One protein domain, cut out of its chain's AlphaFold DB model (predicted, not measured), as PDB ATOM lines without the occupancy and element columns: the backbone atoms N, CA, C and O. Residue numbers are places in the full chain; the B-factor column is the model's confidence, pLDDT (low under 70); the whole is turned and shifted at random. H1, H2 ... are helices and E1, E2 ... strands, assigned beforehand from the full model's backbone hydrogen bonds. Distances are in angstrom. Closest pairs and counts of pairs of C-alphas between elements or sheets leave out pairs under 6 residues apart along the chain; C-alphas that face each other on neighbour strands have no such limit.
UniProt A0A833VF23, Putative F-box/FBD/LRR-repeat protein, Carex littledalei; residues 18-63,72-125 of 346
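This is residues 18 to 63 and 72 to 125 of the 346 residues of the protein "Putative F-box/FBD/LRR-repeat protein" of Carex littledalei (UniProt A0A833VF23). A small wall of two short parallel strands, E1 and E2, has the longer helices H5 and H6 loosely over one face, while H1, H2 and H3 cluster beside E1. H4 packs on H5 near the end of E1. The printed part has 100 residues, mostly helix, in the order H1 H2 H3 E1 H4 H5 E2 H6. It is compact, with a radius of gyration of the C-alphas of 13.9 A and spans of 45 by 32 by 19 A.

E1 is residues 53 to 56, 9.9 A long, with C-alpha 53 at (17.624, 4.326, -7.023), and E2 is residues 100 to 104, 13.7 A. H5, residues 72 to 90, measures 27.0 A. H6, residues 112 to 125, measures 20.6 A and ends at C-alpha 125, (28.736, 6.446, -9.430). H1 is residues 19 to 27, 12.1 A, beginning at C-alpha 19, (15.234, -10.351, -5.429), and H2 is residues 31 to 38, 10.3 A. H3, residues 47 to 50, and H4, residues 58 to 61, measure 5.8 A and 5.4 A.

E1 and E2 are parallel at 2 degrees, with N 54 and O 100 2.9 A apart and N 102 and O 54 2.8 A apart, within hydrogen-bond range. The closest C-alphas of E2 and H6, Phe 101 and Ala 122, are 6.5 A apart. H5 and H6 are close but not clearly touching, the C-alphas of Lys 83 and Leu 114 being closest at 6.9 A, and run the same way at a shallow tilt of 26 degrees. H4 touches H5 at residues 78 to 82 alone, closest at the C-alphas of Pro 58 and Phe 82, 6.3 A. The closest C-alphas of H2 and E1, Ile 31 and Asn 55, are 5.5 A apart. H1 and H2, a helical hairpin, only just touch, with 3 pairs of C-alphas within 8 A, the closest being Leu 26 and Ala 34 at 5.3 A; they run opposite ways at a steep tilt of 40 degrees. H3 touches H1, closest at the C-alphas of Gln 23 and Leu 47, 6.2 A. H3 touches H2, closest at the C-alphas of Ile 35 and Trp 48, 6.1 A. H1 and H6 are apart. In H1, H2 and H5 every O i to N i+4 pair is within hydrogen-bond range, in H6 9 of 10; H3 and H4 are too short for such a pair.

The C-alphas of Pro 18 and Ser 72 are the two farthest apart, 45.2 A. Residues 64 to 71 are not printed, and C-alphas 63 and 72 are 15.3 A apart across the cut. Of the links printed whole, none is long. Mean pLDDT of the printed part is 86.5; residues 108 to 112 are under 70.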
ATOM      1  N   PRO A  18      11.485 -13.019  -7.087       89.44
ATOM      2  CA  PRO A  18      12.938 -12.873  -7.171       89.44
ATOM      3  C   PRO A  18      13.426 -11.546  -6.582       89.44
ATOM      4  O   PRO A  18      12.695 -10.552  -6.582       89.44
ATOM      5  N   ASP A  19      14.671 -11.518  -6.115       87.25
ATOM      6  CA  ASP A  19      15.234 -10.351  -5.429       87.25
ATOM      7  C   ASP A  19      15.297  -9.129  -6.357       87.25
ATOM      8  O   ASP A  19      15.047  -8.010  -5.914       87.25
ATOM      9  N   GLU A  20      15.504  -9.340  -7.657       87.75
ATOM     10  CA  GLU A  20      15.502  -8.289  -8.677       87.75
ATOM     11  C   GLU A  20      14.129  -7.610  -8.790       87.75
ATOM     12  O   GLU A  20      14.033  -6.392  -8.939       87.75
ATOM     13  N   MET A  21      13.043  -8.384  -8.682       89.56
ATOM     14  CA  MET A  21      11.678  -7.845  -8.704       89.56
ATOM     15  C   MET A  21      11.368  -7.083  -7.417       89.56
ATOM     16  O   MET A  21      10.731  -6.031  -7.458       89.56
ATOM     17  N   LEU A  22      11.846  -7.578  -6.276       89.00
ATOM     18  CA  LEU A  22      11.705  -6.893  -4.993       89.00
ATOM     19  C   LEU A  22      12.473  -5.565  -4.976       89.00
ATOM     20  O   LEU A  22      11.921  -4.547  -4.568       89.00
ATOM     21  N   GLN A  23      13.710  -5.546  -5.473       88.19
ATOM     22  CA  GLN A  23      14.495  -4.322  -5.642       88.19
ATOM     23  C   GLN A  23      13.808  -3.339  -6.593       88.19
ATOM     24  O   GLN A  23      13.758  -2.146  -6.298       88.19
ATOM     25  N   HIS A  24      13.220  -3.828  -7.688       88.38
ATOM     26  CA  HIS A  24      12.439  -2.989  -8.592       88.38
ATOM     27  C   HIS A  24      11.227  -2.366  -7.884       88.38
ATOM     28  O   HIS A  24      11.019  -1.160  -7.987       88.38
ATOM     29  N   ILE A  25      10.478  -3.127  -7.081       89.38
ATOM     30  CA  ILE A  25       9.373  -2.586  -6.270       89.38
ATOM     31  C   ILE A  25       9.881  -1.518  -5.290       89.38
ATOM     32  O   ILE A  25       9.306  -0.434  -5.198       89.38
ATOM     33  N   LEU A  26      10.975  -1.801  -4.576       89.12
ATOM     34  CA  LEU A  26      11.579  -0.869  -3.622       89.12
ATOM     35  C   LEU A  26      12.105   0.410  -4.295       89.12
ATOM     36  O   LEU A  26      12.100   1.460  -3.657       89.12
ATOM     37  N   SER A  27      12.506   0.345  -5.568       87.00
ATOM     38  CA  SER A  27      13.011   1.496  -6.329       87.00
ATOM     39  C   SER A  27      11.970   2.595  -6.564       87.00
ATOM     40  O   SER A  27      12.336   3.751  -6.765       87.00
ATOM     41  N   PHE A  28      10.677   2.267  -6.474       88.38
ATOM     42  CA  PHE A  28       9.590   3.247  -6.562       88.38
ATOM     43  C   PHE A  28       9.335   3.995  -5.245       88.38
ATOM     44  O   PHE A  28       8.492   4.892  -5.197       88.38
ATOM     45  N   LEU A  29      10.022   3.627  -4.161       90.00
ATOM     46  CA  LEU A  29       9.822   4.201  -2.836       90.00
ATOM     47  C   LEU A  29      10.943   5.180  -2.475       90.00
ATOM     48  O   LEU A  29      12.091   5.037  -2.891       90.00
ATOM     49  N   GLY A  30      10.625   6.143  -1.606       90.12
ATOM     50  CA  GLY A  30      11.654   6.852  -0.851       90.12
ATOM     51  C   GLY A  30      12.456   5.868  -0.002       90.12
ATOM     52  O   GLY A  30      11.923   4.875   0.513       90.12
ATOM     53  N   ILE A  31      13.753   6.121   0.150       92.62
ATOM     54  CA  ILE A  31      14.678   5.135   0.716       92.62
ATOM     55  C   ILE A  31      14.325   4.760   2.160       92.62
ATOM     56  O   ILE A  31      14.532   3.624   2.587       92.62
ATOM     57  N   ARG A  32      13.717   5.677   2.925       91.56
ATOM     58  CA  ARG A  32      13.252   5.360   4.276       91.56
ATOM     59  C   ARG A  32      12.107   4.352   4.241       91.56
ATOM     60  O   ARG A  32      12.122   3.409   5.031       91.56
ATOM     61  N   LYS A  33      11.134   4.529   3.345       90.69
ATOM     62  CA  LYS A  33      10.036   3.573   3.153       90.69
ATOM     63  C   LYS A  33      10.557   2.239   2.636       90.69
ATOM     64  O   LYS A  33      10.119   1.205   3.128       90.69
ATOM     65  N   ALA A  34      11.536   2.246   1.731       90.44
ATOM     66  CA  ALA A  34      12.184   1.022   1.268       90.44
ATOM     67  C   ALA A  34      12.832   0.245   2.432       90.44
ATOM     68  O   ALA A  34      12.618  -0.958   2.575       90.44
ATOM     69  N   ILE A  35      13.530   0.941   3.337       90.50
ATOM     70  CA  ILE A  35      14.063   0.338   4.567       90.50
ATOM     71  C   ILE A  35      12.934  -0.145   5.484       90.50
ATOM     72  O   ILE A  35      13.034  -1.228   6.045       90.50
ATOM     73  N   GLN A  36      11.843   0.600   5.658       90.19
ATOM     74  CA  GLN A  36      10.718   0.139   6.485       90.19
ATOM     75  C   GLN A  36      10.076  -1.133   5.922       90.19
ATOM     76  O   GLN A  36       9.839  -2.076   6.673       90.19
ATOM     77  N   MET A  37       9.874  -1.193   4.606       85.56
ATOM     78  CA  MET A  37       9.407  -2.392   3.911       85.56
ATOM     79  C   MET A  37      10.391  -3.550   4.071       85.56
ATOM     80  O   MET A  37       9.972  -4.693   4.241       85.56
ATOM     81  N   SER A  38      11.695  -3.259   4.135       83.44
ATOM     82  CA  SER A  38      12.715  -4.277   4.388       83.44
ATOM     83  C   SER A  38      12.571  -4.997   5.736       83.44
ATOM     84  O   SER A  38      13.069  -6.106   5.898       83.44
ATOM     85  N   LEU A  39      11.854  -4.399   6.694       83.19
ATOM     86  CA  LEU A  39      11.614  -4.979   8.019       83.19
ATOM     87  C   LEU A  39      10.416  -5.936   8.055       83.19
ATOM     88  O   LEU A  39      10.248  -6.646   9.046       83.19
ATOM     89  N   VAL A  40       9.591  -5.967   7.005       82.38
ATOM     90  CA  VAL A  40       8.375  -6.798   6.949       82.38
ATOM     91  C   VAL A  40       8.718  -8.278   6.743       82.38
ATOM     92  O   VAL A  40       7.981  -9.154   7.184       82.38
ATOM     93  N   SER A  41       9.866  -8.581   6.130       79.75
ATOM     94  CA  SER A  41      10.316  -9.952   5.882       79.75
ATOM     95  C   SER A  41      11.836 -10.050   5.917       79.75
ATOM     96  O   SER A  41      12.542  -9.190   5.393       79.75
ATOM     97  N   LYS A  42      12.358 -11.150   6.478       80.00
ATOM     98  CA  LYS A  42      13.808 -11.418   6.559       80.00
ATOM     99  C   LYS A  42      14.496 -11.366   5.195       80.00
ATOM    100  O   LYS A  42      15.669 -11.017   5.130       80.00
ATOM    101  N   ARG A  43      13.767 -11.697   4.122       80.94
ATOM    102  CA  ARG A  43      14.284 -11.672   2.750       80.94
ATOM    103  C   ARG A  43      14.612 -10.254   2.274       80.94
ATOM    104  O   ARG A  43      15.524 -10.071   1.484       80.94
ATOM    105  N   TRP A  44      13.907  -9.246   2.779       83.19
ATOM    106  CA  TRP A  44      14.012  -7.883   2.270       83.19
ATOM    107  C   TRP A  44      15.073  -7.058   3.001       83.19
ATOM    108  O   TRP A  44      15.541  -6.066   2.447       83.19
ATOM    109  N   VAL A  45      15.470  -7.475   4.212       82.25
ATOM    110  CA  VAL A  45      16.291  -6.715   5.179       82.25
ATOM    111  C   VAL A  45      17.546  -6.089   4.568       82.25
ATOM    112  O   VAL A  45      17.922  -4.989   4.968       82.25
ATOM    113  N   ASN A  46      18.171  -6.754   3.593       84.62
ATOM    114  CA  ASN A  46      19.396  -6.275   2.949       84.62
ATOM    115  C   ASN A  46      19.189  -5.798   1.504       84.62
ATOM    116  O   ASN A  46      20.113  -5.262   0.909       84.62
ATOM    117  N   LEU A  47      17.995  -5.934   0.921       87.75
ATOM    118  CA  LEU A  47      17.773  -5.542  -0.477       87.75
ATOM    119  C   LEU A  47      17.911  -4.032  -0.690       87.75
ATOM    120  O   LEU A  47      18.282  -3.596  -1.775       87.75
ATOM    121  N   TRP A  48      17.673  -3.227   0.349       89.88
ATOM    122  CA  TRP A  48      17.832  -1.779   0.251       89.88
ATOM    123  C   TRP A  48      19.298  -1.341   0.079       89.88
ATOM    124  O   TRP A  48      19.537  -0.274  -0.485       89.88
ATOM    125  N   THR A  49      20.284  -2.134   0.533       91.56
ATOM    126  CA  THR A  49      21.710  -1.750   0.451       91.56
ATOM    127  C   THR A  49      22.234  -1.772  -0.979       91.56
ATOM    128  O   THR A  49      23.235  -1.127  -1.266       91.56
ATOM    129  N   SER A  50      21.551  -2.473  -1.883       91.44
ATOM    130  CA  SER A  50      21.938  -2.670  -3.283       91.44
ATOM    131  C   SER A  50      21.060  -1.893  -4.273       91.44
ATOM    132  O   SER A  50      21.171  -2.097  -5.479       91.44
ATOM    133  N   LEU A  51      20.196  -0.989  -3.796       93.50
ATOM    134  CA  LEU A  51      19.296  -0.227  -4.665       93.50
ATOM    135  C   LEU A  51      20.052   0.743  -5.575       93.50
ATOM    136  O   LEU A  51      20.810   1.585  -5.102       93.50
ATOM    137  N   SER A  52      19.756   0.700  -6.871       93.56
ATOM    138  CA  SER A  52      20.268   1.650  -7.866       93.56
ATOM    139  C   SER A  52      19.528   2.993  -7.873       93.56
ATOM    140  O   SER A  52      19.959   3.921  -8.559       93.56
ATOM    141  N   HIS A  53      18.426   3.110  -7.131       94.56
ATOM    142  CA  HIS A  53      17.624   4.326  -7.023       94.56
ATOM    143  C   HIS A  53      17.582   4.767  -5.564       94.56
ATOM    144  O   HIS A  53      17.018   4.082  -4.709       94.56
ATOM    145  N   LEU A  54      18.194   5.912  -5.278       96.31
ATOM    146  CA  LEU A  54      18.186   6.518  -3.955       96.31
ATOM    147  C   LEU A  54      17.354   7.795  -3.999       96.31
ATOM    148  O   LEU A  54      17.692   8.729  -4.718       96.31
ATOM    149  N   ASN A  55      16.274   7.832  -3.220       95.50
ATOM    150  CA  ASN A  55      15.427   9.010  -3.065       95.50
ATOM    151  C   ASN A  55      15.315   9.384  -1.584       95.50
ATOM    152  O   ASN A  55      14.684   8.673  -0.795       95.50
ATOM    153  N   PHE A  56      15.951  10.488  -1.214       94.44
ATOM    154  CA  PHE A  56      15.978  11.026   0.136       94.44
ATOM    155  C   PHE A  56      15.021  12.211   0.247       94.44
ATOM    156  O   PHE A  56      15.369  13.338  -0.113       94.44
ATOM    157  N   ASP A  57      13.834  11.956   0.798       90.19
ATOM    158  CA  ASP A  57      12.845  12.997   1.062       90.19
ATOM    159  C   ASP A  57      12.695  13.244   2.584       90.19
ATOM    160  O   ASP A  57      12.216  12.374   3.321       90.19
ATOM    161  N   PRO A  58      13.107  14.419   3.094       87.12
ATOM    162  CA  PRO A  58      13.007  14.775   4.505       87.12
ATOM    163  C   PRO A  58      11.554  14.899   4.974       87.12
ATOM    164  O   PRO A  58      11.294  14.715   6.165       87.12
ATOM    165  N   HIS A  59      10.588  15.121   4.073       84.19
ATOM    166  CA  HIS A  59       9.168  15.129   4.429       84.19
ATOM    167  C   HIS A  59       8.686  13.766   4.924       84.19
ATOM    168  O   HIS A  59       7.746  13.707   5.713       84.19
ATOM    169  N   GLU A  60       9.373  12.670   4.578       85.38
ATOM    170  CA  GLU A  60       9.069  11.361   5.159       85.38
ATOM    171  C   GLU A  60       9.270  11.359   6.680       85.38
ATOM    172  O   GLU A  60       8.646  10.557   7.373       85.38
ATOM    173  N   PHE A  61      10.125  12.242   7.214       80.50
ATOM    174  CA  PHE A  61      10.484  12.375   8.632       80.50
ATOM    175  C   PHE A  61       9.599  13.322   9.439       80.50
ATOM    176  O   PHE A  61       9.721  13.326  10.667       80.50
ATOM    177  N   VAL A  62       8.696  14.053   8.786       79.50
ATOM    178  CA  VAL A  62       7.746  14.952   9.446       79.50
ATOM    179  C   VAL A  62       6.633  14.127  10.099       79.50
ATOM    180  O   VAL A  62       6.075  13.217   9.485       79.50
ATOM    181  N   SER A  63       6.334  14.410  11.368       70.50
ATOM    182  CA  SER A  63       5.210  13.784  12.070       70.50
ATOM    183  C   SER A  63       3.885  14.427  11.645       70.50
ATOM    184  O   SER A  63       3.856  15.603  11.289       70.50
ATOM    185  N   SER A  72      11.588  26.887  15.006       73.94
ATOM    186  CA  SER A  72      12.938  26.783  14.421       73.94
ATOM    187  C   SER A  72      13.791  25.683  15.076       73.94
ATOM    188  O   SER A  72      14.670  25.114  14.433       73.94
ATOM    189  N   SER A  73      13.514  25.346  16.338       77.62
ATOM    190  CA  SER A  73      14.160  24.254  17.075       77.62
ATOM    191  C   SER A  73      13.736  22.866  16.583       77.62
ATOM    192  O   SER A  73      14.585  21.992  16.426       77.62
ATOM    193  N   LYS A  74      12.439  22.653  16.312       78.25
ATOM    194  CA  LYS A  74      11.933  21.380  15.770       78.25
ATOM    195  C   LYS A  74      12.465  21.122  14.362       78.25
ATOM    196  O   LYS A  74      12.884  20.005  14.075       78.25
ATOM    197  N   LYS A  75      12.510  22.169  13.528       77.69
ATOM    198  CA  LYS A  75      13.096  22.100  12.184       77.69
ATOM    199  C   LYS A  75      14.561  21.645  12.246       77.69
ATOM    200  O   LYS A  75      14.894  20.605  11.695       77.69
ATOM    201  N   ARG A  76      15.388  22.317  13.055       79.94
ATOM    202  CA  ARG A  76      16.798  21.932  13.259       79.94
ATOM    203  C   ARG A  76      16.973  20.490  13.748       79.94
ATOM    204  O   ARG A  76      17.891  19.797  13.318       79.94
ATOM    205  N   ALA A  77      16.104  20.018  14.644       82.94
ATOM    206  CA  ALA A  77      16.148  18.635  15.121       82.94
ATOM    207  C   ALA A  77      15.804  17.620  14.014       82.94
ATOM    208  O   ALA A  77      16.441  16.567  13.927       82.94
ATOM    209  N   LEU A  78      14.820  17.938  13.168       83.69
ATOM    210  CA  LEU A  78      14.463  17.141  11.996       83.69
ATOM    211  C   LEU A  78      15.626  17.074  11.004       83.69
ATOM    212  O   LEU A  78      16.008  15.980  10.593       83.69
ATOM    213  N   ASP A  79      16.229  18.218  10.693       81.88
ATOM    214  CA  ASP A  79      17.344  18.324   9.753       81.88
ATOM    215  C   ASP A  79      18.577  17.560  10.261       81.88
ATOM    216  O   ASP A  79      19.179  16.781   9.521       81.88
ATOM    217  N   ALA A  80      18.900  17.658  11.556       85.38
ATOM    218  CA  ALA A  80      19.971  16.870  12.170       85.38
ATOM    219  C   ALA A  80      19.696  15.355  12.116       85.38
ATOM    220  O   ALA A  80      20.601  14.552  11.864       85.38
ATOM    221  N   LYS A  81      18.440  14.944  12.335       88.25
ATOM    222  CA  LYS A  81      18.020  13.540  12.232       88.25
ATOM    223  C   LYS A  81      18.120  13.036  10.793       88.25
ATOM    224  O   LYS A  81      18.592  11.919  10.585       88.25
ATOM    225  N   PHE A  82      17.699  13.850   9.827       90.12
ATOM    226  CA  PHE A  82      17.783  13.547   8.404       90.12
ATOM    227  C   PHE A  82      19.239  13.444   7.942       90.12
ATOM    228  O   PHE A  82      19.615  12.414   7.391       90.12
ATOM    229  N   LYS A  83      20.091  14.422   8.277       89.44
ATOM    230  CA  LYS A  83      21.536  14.394   7.995       89.44
ATOM    231  C   LYS A  83      22.178  13.094   8.479       89.44
ATOM    232  O   LYS A  83      22.758  12.351   7.690       89.44
ATOM    233  N   LYS A  84      21.989  12.762   9.761       91.06
ATOM    234  CA  LYS A  84      22.538  11.535  10.359       91.06
ATOM    235  C   LYS A  84      22.009  10.266   9.684       91.06
ATOM    236  O   LYS A  84      22.719   9.264   9.609       91.06
ATOM    237  N   PHE A  85      20.752  10.279   9.240       93.12
ATOM    238  CA  PHE A  85      20.171   9.170   8.492       93.12
ATOM    239  C   PHE A  85      20.851   8.998   7.131       93.12
ATOM    240  O   PHE A  85      21.288   7.889   6.836       93.12
ATOM    241  N   VAL A  86      20.989  10.076   6.353       93.69
ATOM    242  CA  VAL A  86      21.633  10.058   5.032       93.69
ATOM    243  C   VAL A  86      23.074   9.560   5.147       93.69
ATOM    244  O   VAL A  86      23.419   8.567   4.518       93.69
ATOM    245  N   GLU A  87      23.891  10.145   6.025       92.69
ATOM    246  CA  GLU A  87      25.298   9.747   6.215       92.69
ATOM    247  C   GLU A  87      25.445   8.265   6.601       92.69
ATOM    248  O   GLU A  87      26.280   7.523   6.070       92.69
ATOM    249  N   LYS A  88      24.590   7.790   7.515       93.62
ATOM    250  CA  LYS A  88      24.583   6.384   7.930       93.62
ATOM    251  C   LYS A  88      24.129   5.453   6.804       93.62
ATOM    252  O   LYS A  88      24.545   4.298   6.775       93.62
ATOM    253  N   LEU A  89      23.258   5.927   5.920       94.50
ATOM    254  CA  LEU A  89      22.777   5.148   4.791       94.50
ATOM    255  C   LEU A  89      23.849   5.038   3.713       94.50
ATOM    256  O   LEU A  89      24.186   3.927   3.320       94.50
ATOM    257  N   LEU A  90      24.426   6.167   3.297       94.69
ATOM    258  CA  LEU A  90      25.469   6.209   2.271       94.69
ATOM    259  C   LEU A  90      26.701   5.380   2.666       94.69
ATOM    260  O   LEU A  90      27.297   4.726   1.817       94.69
ATOM    261  N   SER A  91      27.045   5.330   3.959       94.12
ATOM    262  CA  SER A  91      28.143   4.485   4.471       94.12
ATOM    263  C   SER A  91      27.857   2.977   4.474       94.12
ATOM    264  O   SER A  91      28.778   2.190   4.674       94.12
ATOM    265  N   ARG A  92      26.600   2.564   4.280       93.50
ATOM    266  CA  ARG A  92      26.159   1.156   4.258       93.50
ATOM    267  C   ARG A  92      25.623   0.712   2.904       93.50
ATOM    268  O   ARG A  92      25.188  -0.427   2.769       93.50
ATOM    269  N   HIS A  93      25.557   1.623   1.944       94.44
ATOM    270  CA  HIS A  93      25.086   1.314   0.609       94.44
ATOM    271  C   HIS A  93      26.219   0.657  -0.180       94.44
ATOM    272  O   HIS A  93      27.350   1.141  -0.200       94.44
ATOM    273  N   GLU A  94      25.902  -0.491  -0.766       92.06
ATOM    274  CA  GLU A  94      26.833  -1.464  -1.343       92.06
ATOM    275  C   GLU A  94      26.542  -1.716  -2.831       92.06
ATOM    276  O   GLU A  94      27.075  -2.660  -3.415       92.06
ATOM    277  N   ALA A  95      25.694  -0.901  -3.471       90.25
ATOM    278  CA  ALA A  95      25.403  -1.090  -4.886       90.25
ATOM    279  C   ALA A  95      26.662  -0.876  -5.741       90.25
ATOM    280  O   ALA A  95      27.486   0.000  -5.476       90.25
ATOM    281  N   SER A  96      26.798  -1.672  -6.800       91.12
ATOM    282  CA  SER A  96      27.892  -1.545  -7.770       91.12
ATOM    283  C   SER A  96      27.679  -0.400  -8.761       91.12
ATOM    284  O   SER A  96      28.637   0.071  -9.370       91.12
ATOM    285  N   PHE A  97      26.436   0.056  -8.914       92.31
ATOM    286  CA  PHE A  97      26.057   1.174  -9.763       92.31
ATOM    287  C   PHE A  97      24.887   1.941  -9.145       92.31
ATOM    288  O   PHE A  97      24.136   1.413  -8.322       92.31
ATOM    289  N   LEU A  98      24.720   3.186  -9.581       94.25
ATOM    290  CA  LEU A  98      23.617   4.050  -9.193       94.25
ATOM    291  C   LEU A  98      23.015   4.634 -10.466       94.25
ATOM    292  O   LEU A  98      23.715   5.269 -11.246       94.25
ATOM    293  N   ASP A  99      21.731   4.395 -10.690       94.44
ATOM    294  CA  ASP A  99      21.013   4.913 -11.854       94.44
ATOM    295  C   ASP A  99      20.393   6.279 -11.539       94.44
ATOM    296  O   ASP A  99      20.475   7.209 -12.340       94.44
ATOM    297  N   THR A 100      19.836   6.421 -10.333       95.94
ATOM    298  CA  THR A 100      19.120   7.619  -9.896       95.94
ATOM    299  C   THR A 100      19.529   8.033  -8.483       95.94
ATOM    300  O   THR A 100      19.513   7.218  -7.559       95.94
ATOM    301  N   PHE A 101      19.821   9.321  -8.294       96.00
ATOM    302  CA  PHE A 101      20.060   9.926  -6.984       96.00
ATOM    303  C   PHE A 101      19.240  11.205  -6.824       96.00
ATOM    304  O   PHE A 101      19.475  12.191  -7.521       96.00
ATOM    305  N   LEU A 102      18.288  11.191  -5.894       95.19
ATOM    306  CA  LEU A 102      17.413  12.311  -5.574       95.19
ATOM    307  C   LEU A 102      17.565  12.650  -4.092       95.19
ATOM    308  O   LEU A 102      17.442  11.773  -3.237       95.19
ATOM    309  N   ILE A 103      17.797  13.917  -3.774       92.62
ATOM    310  CA  ILE A 103      17.840  14.388  -2.390       92.62
ATOM    311  C   ILE A 103      17.205  15.766  -2.258       92.62
ATOM    312  O   ILE A 103      17.422  16.646  -3.094       92.62
ATOM    313  N   LYS A 104      16.446  15.960  -1.179       89.19
ATOM    314  CA  LYS A 104      15.965  17.275  -0.751       89.19
ATOM    315  C   LYS A 104      16.535  17.624   0.622       89.19
ATOM    316  O   LYS A 104      16.577  16.785   1.517       89.19
ATOM    317  N   ILE A 105      16.953  18.871   0.793       84.19
ATOM    318  CA  ILE A 105      17.557  19.435   2.001       84.19
ATOM    319  C   ILE A 105      16.784  20.720   2.330       84.19
ATOM    320  O   ILE A 105      16.778  21.684   1.563       84.19
ATOM    321  N   LEU A 106      16.073  20.715   3.464       75.00
ATOM    322  CA  LEU A 106      15.099  21.763   3.813       75.00
ATOM    323  C   LEU A 106      15.712  22.957   4.547       75.00
ATOM    324  O   LEU A 106      15.133  24.058   4.539       75.00
ATOM    325  N   ASP A 107      16.829  22.755   5.242       71.44
ATOM    326  CA  ASP A 107      17.425  23.812   6.045       71.44
ATOM    327  C   ASP A 107      18.263  24.762   5.198       71.44
ATOM    328  O   ASP A 107      19.046  24.323   4.367       71.44
ATOM    329  N   LYS A 108      18.121  26.066   5.450       63.34
ATOM    330  CA  LYS A 108      19.001  27.100   4.883       63.34
ATOM    331  C   LYS A 108      20.327  27.188   5.638       63.34
ATOM    332  O   LYS A 108      21.313  27.627   5.053       63.34
ATOM    333  N   ASP A 109      20.312  26.753   6.900       60.75
ATOM    334  CA  ASP A 109      21.466  26.693   7.796       60.75
ATOM    335  C   ASP A 109      22.133  25.303   7.774       60.75
ATOM    336  O   ASP A 109      23.088  25.052   8.516       60.75
ATOM    337  N   CYS A 110      21.634  24.377   6.939       57.66
ATOM    338  CA  CYS A 110      22.276  23.084   6.749       57.66
ATOM    339  C   CYS A 110      23.693  23.304   6.221       57.66
ATOM    340  O   CYS A 110      23.945  24.097   5.320       57.66
ATOM    341  N   CYS A 111      24.619  22.580   6.836       58.56
ATOM    342  CA  CYS A 111      26.036  22.687   6.564       58.56
ATOM    343  C   CYS A 111      26.346  22.237   5.129       58.56
ATOM    344  O   CYS A 111      25.905  21.152   4.731       58.56
ATOM    345  N   SER A 112      27.153  23.032   4.418       67.12
ATOM    346  CA  SER A 112      27.778  22.714   3.123       67.12
ATOM    347  C   SER A 112      28.300  21.275   3.042       67.12
ATOM    348  O   SER A 112      28.241  20.651   1.989       67.12
ATOM    349  N   ASP A 113      28.720  20.709   4.176       78.69
ATOM    350  CA  ASP A 113      29.233  19.348   4.293       78.69
ATOM    351  C   ASP A 113      28.264  18.263   3.795       78.69
ATOM    352  O   ASP A 113      28.701  17.289   3.183       78.69
ATOM    353  N   LEU A 114      26.951  18.368   4.067       83.44
ATOM    354  CA  LEU A 114      26.006  17.324   3.636       83.44
ATOM    355  C   LEU A 114      25.776  17.388   2.124       83.44
ATOM    356  O   LEU A 114      25.717  16.345   1.472       83.44
ATOM    357  N   GLU A 115      25.657  18.602   1.585       81.62
ATOM    358  CA  GLU A 115      25.535  18.850   0.147       81.62
ATOM    359  C   GLU A 115      26.752  18.272  -0.584       81.62
ATOM    360  O   GLU A 115      26.597  17.449  -1.487       81.62
ATOM    361  N   GLU A 116      27.958  18.616  -0.124       82.06
ATOM    362  CA  GLU A 116      29.221  18.148  -0.692       82.06
ATOM    363  C   GLU A 116      29.396  16.630  -0.559       82.06
ATOM    364  O   GLU A 116      29.802  15.966  -1.516       82.06
ATOM    365  N   SER A 117      29.048  16.052   0.596       87.19
ATOM    366  CA  SER A 117      29.115  14.605   0.815       87.19
ATOM    367  C   SER A 117      28.173  13.850  -0.125       87.19
ATOM    368  O   SER A 117      28.588  12.885  -0.769       87.19
ATOM    369  N   CYS A 118      26.927  14.315  -0.270       89.88
ATOM    370  CA  CYS A 118      25.947  13.702  -1.167       89.88
ATOM    371  C   CYS A 118      26.339  13.865  -2.638       89.88
ATOM    372  O   CYS A 118      26.242  12.908  -3.404       89.88
ATOM    373  N   ALA A 119      26.821  15.050  -3.022       86.25
ATOM    374  CA  ALA A 119      27.346  15.325  -4.353       86.25
ATOM    375  C   ALA A 119      28.510  14.389  -4.695       86.25
ATOM    376  O   ALA A 119      28.472  13.687  -5.703       86.25
ATOM    377  N   SER A 120      29.516  14.324  -3.821       88.44
ATOM    378  CA  SER A 120      30.700  13.478  -3.997       88.44
ATOM    379  C   SER A 120      30.329  12.001  -4.077       88.44
ATOM    380  O   SER A 120      30.835  11.272  -4.932       88.44
ATOM    381  N   TYR A 121      29.409  11.563  -3.215       91.94
ATOM    382  CA  TYR A 121      28.904  10.200  -3.228       91.94
ATOM    383  C   TYR A 121      28.207   9.872  -4.549       91.94
ATOM    384  O   TYR A 121      28.559   8.886  -5.189       91.94
ATOM    385  N   ALA A 122      27.252  10.696  -4.984       91.56
ATOM    386  CA  ALA A 122      26.524  10.464  -6.224       91.56
ATOM    387  C   ALA A 122      27.469  10.469  -7.433       91.56
ATOM    388  O   ALA A 122      27.439   9.553  -8.251       91.56
ATOM    389  N   MET A 123      28.365  11.453  -7.520       88.50
ATOM    390  CA  MET A 123      29.264  11.618  -8.665       88.50
ATOM    391  C   MET A 123      30.320  10.516  -8.777       88.50
ATOM    392  O   MET A 123      30.751  10.218  -9.886       88.50
ATOM    393  N   LYS A 124      30.661   9.821  -7.681       90.94
ATOM    394  CA  LYS A 124      31.453   8.578  -7.738       90.94
ATOM    395  C   LYS A 124      30.806   7.518  -8.639       90.94
ATOM    396  O   LYS A 124      31.521   6.779  -9.310       90.94
ATOM    397  N   PHE A 125      29.478   7.419  -8.625       91.75
ATOM    398  CA  PHE A 125      28.736   6.446  -9.430       91.75
ATOM    399  C   PHE A 125      28.317   6.985 -10.794       91.75
ATOM    400  O   PHE A 125      28.009   6.190 -11.676       91.75
TER     401      PHE A 125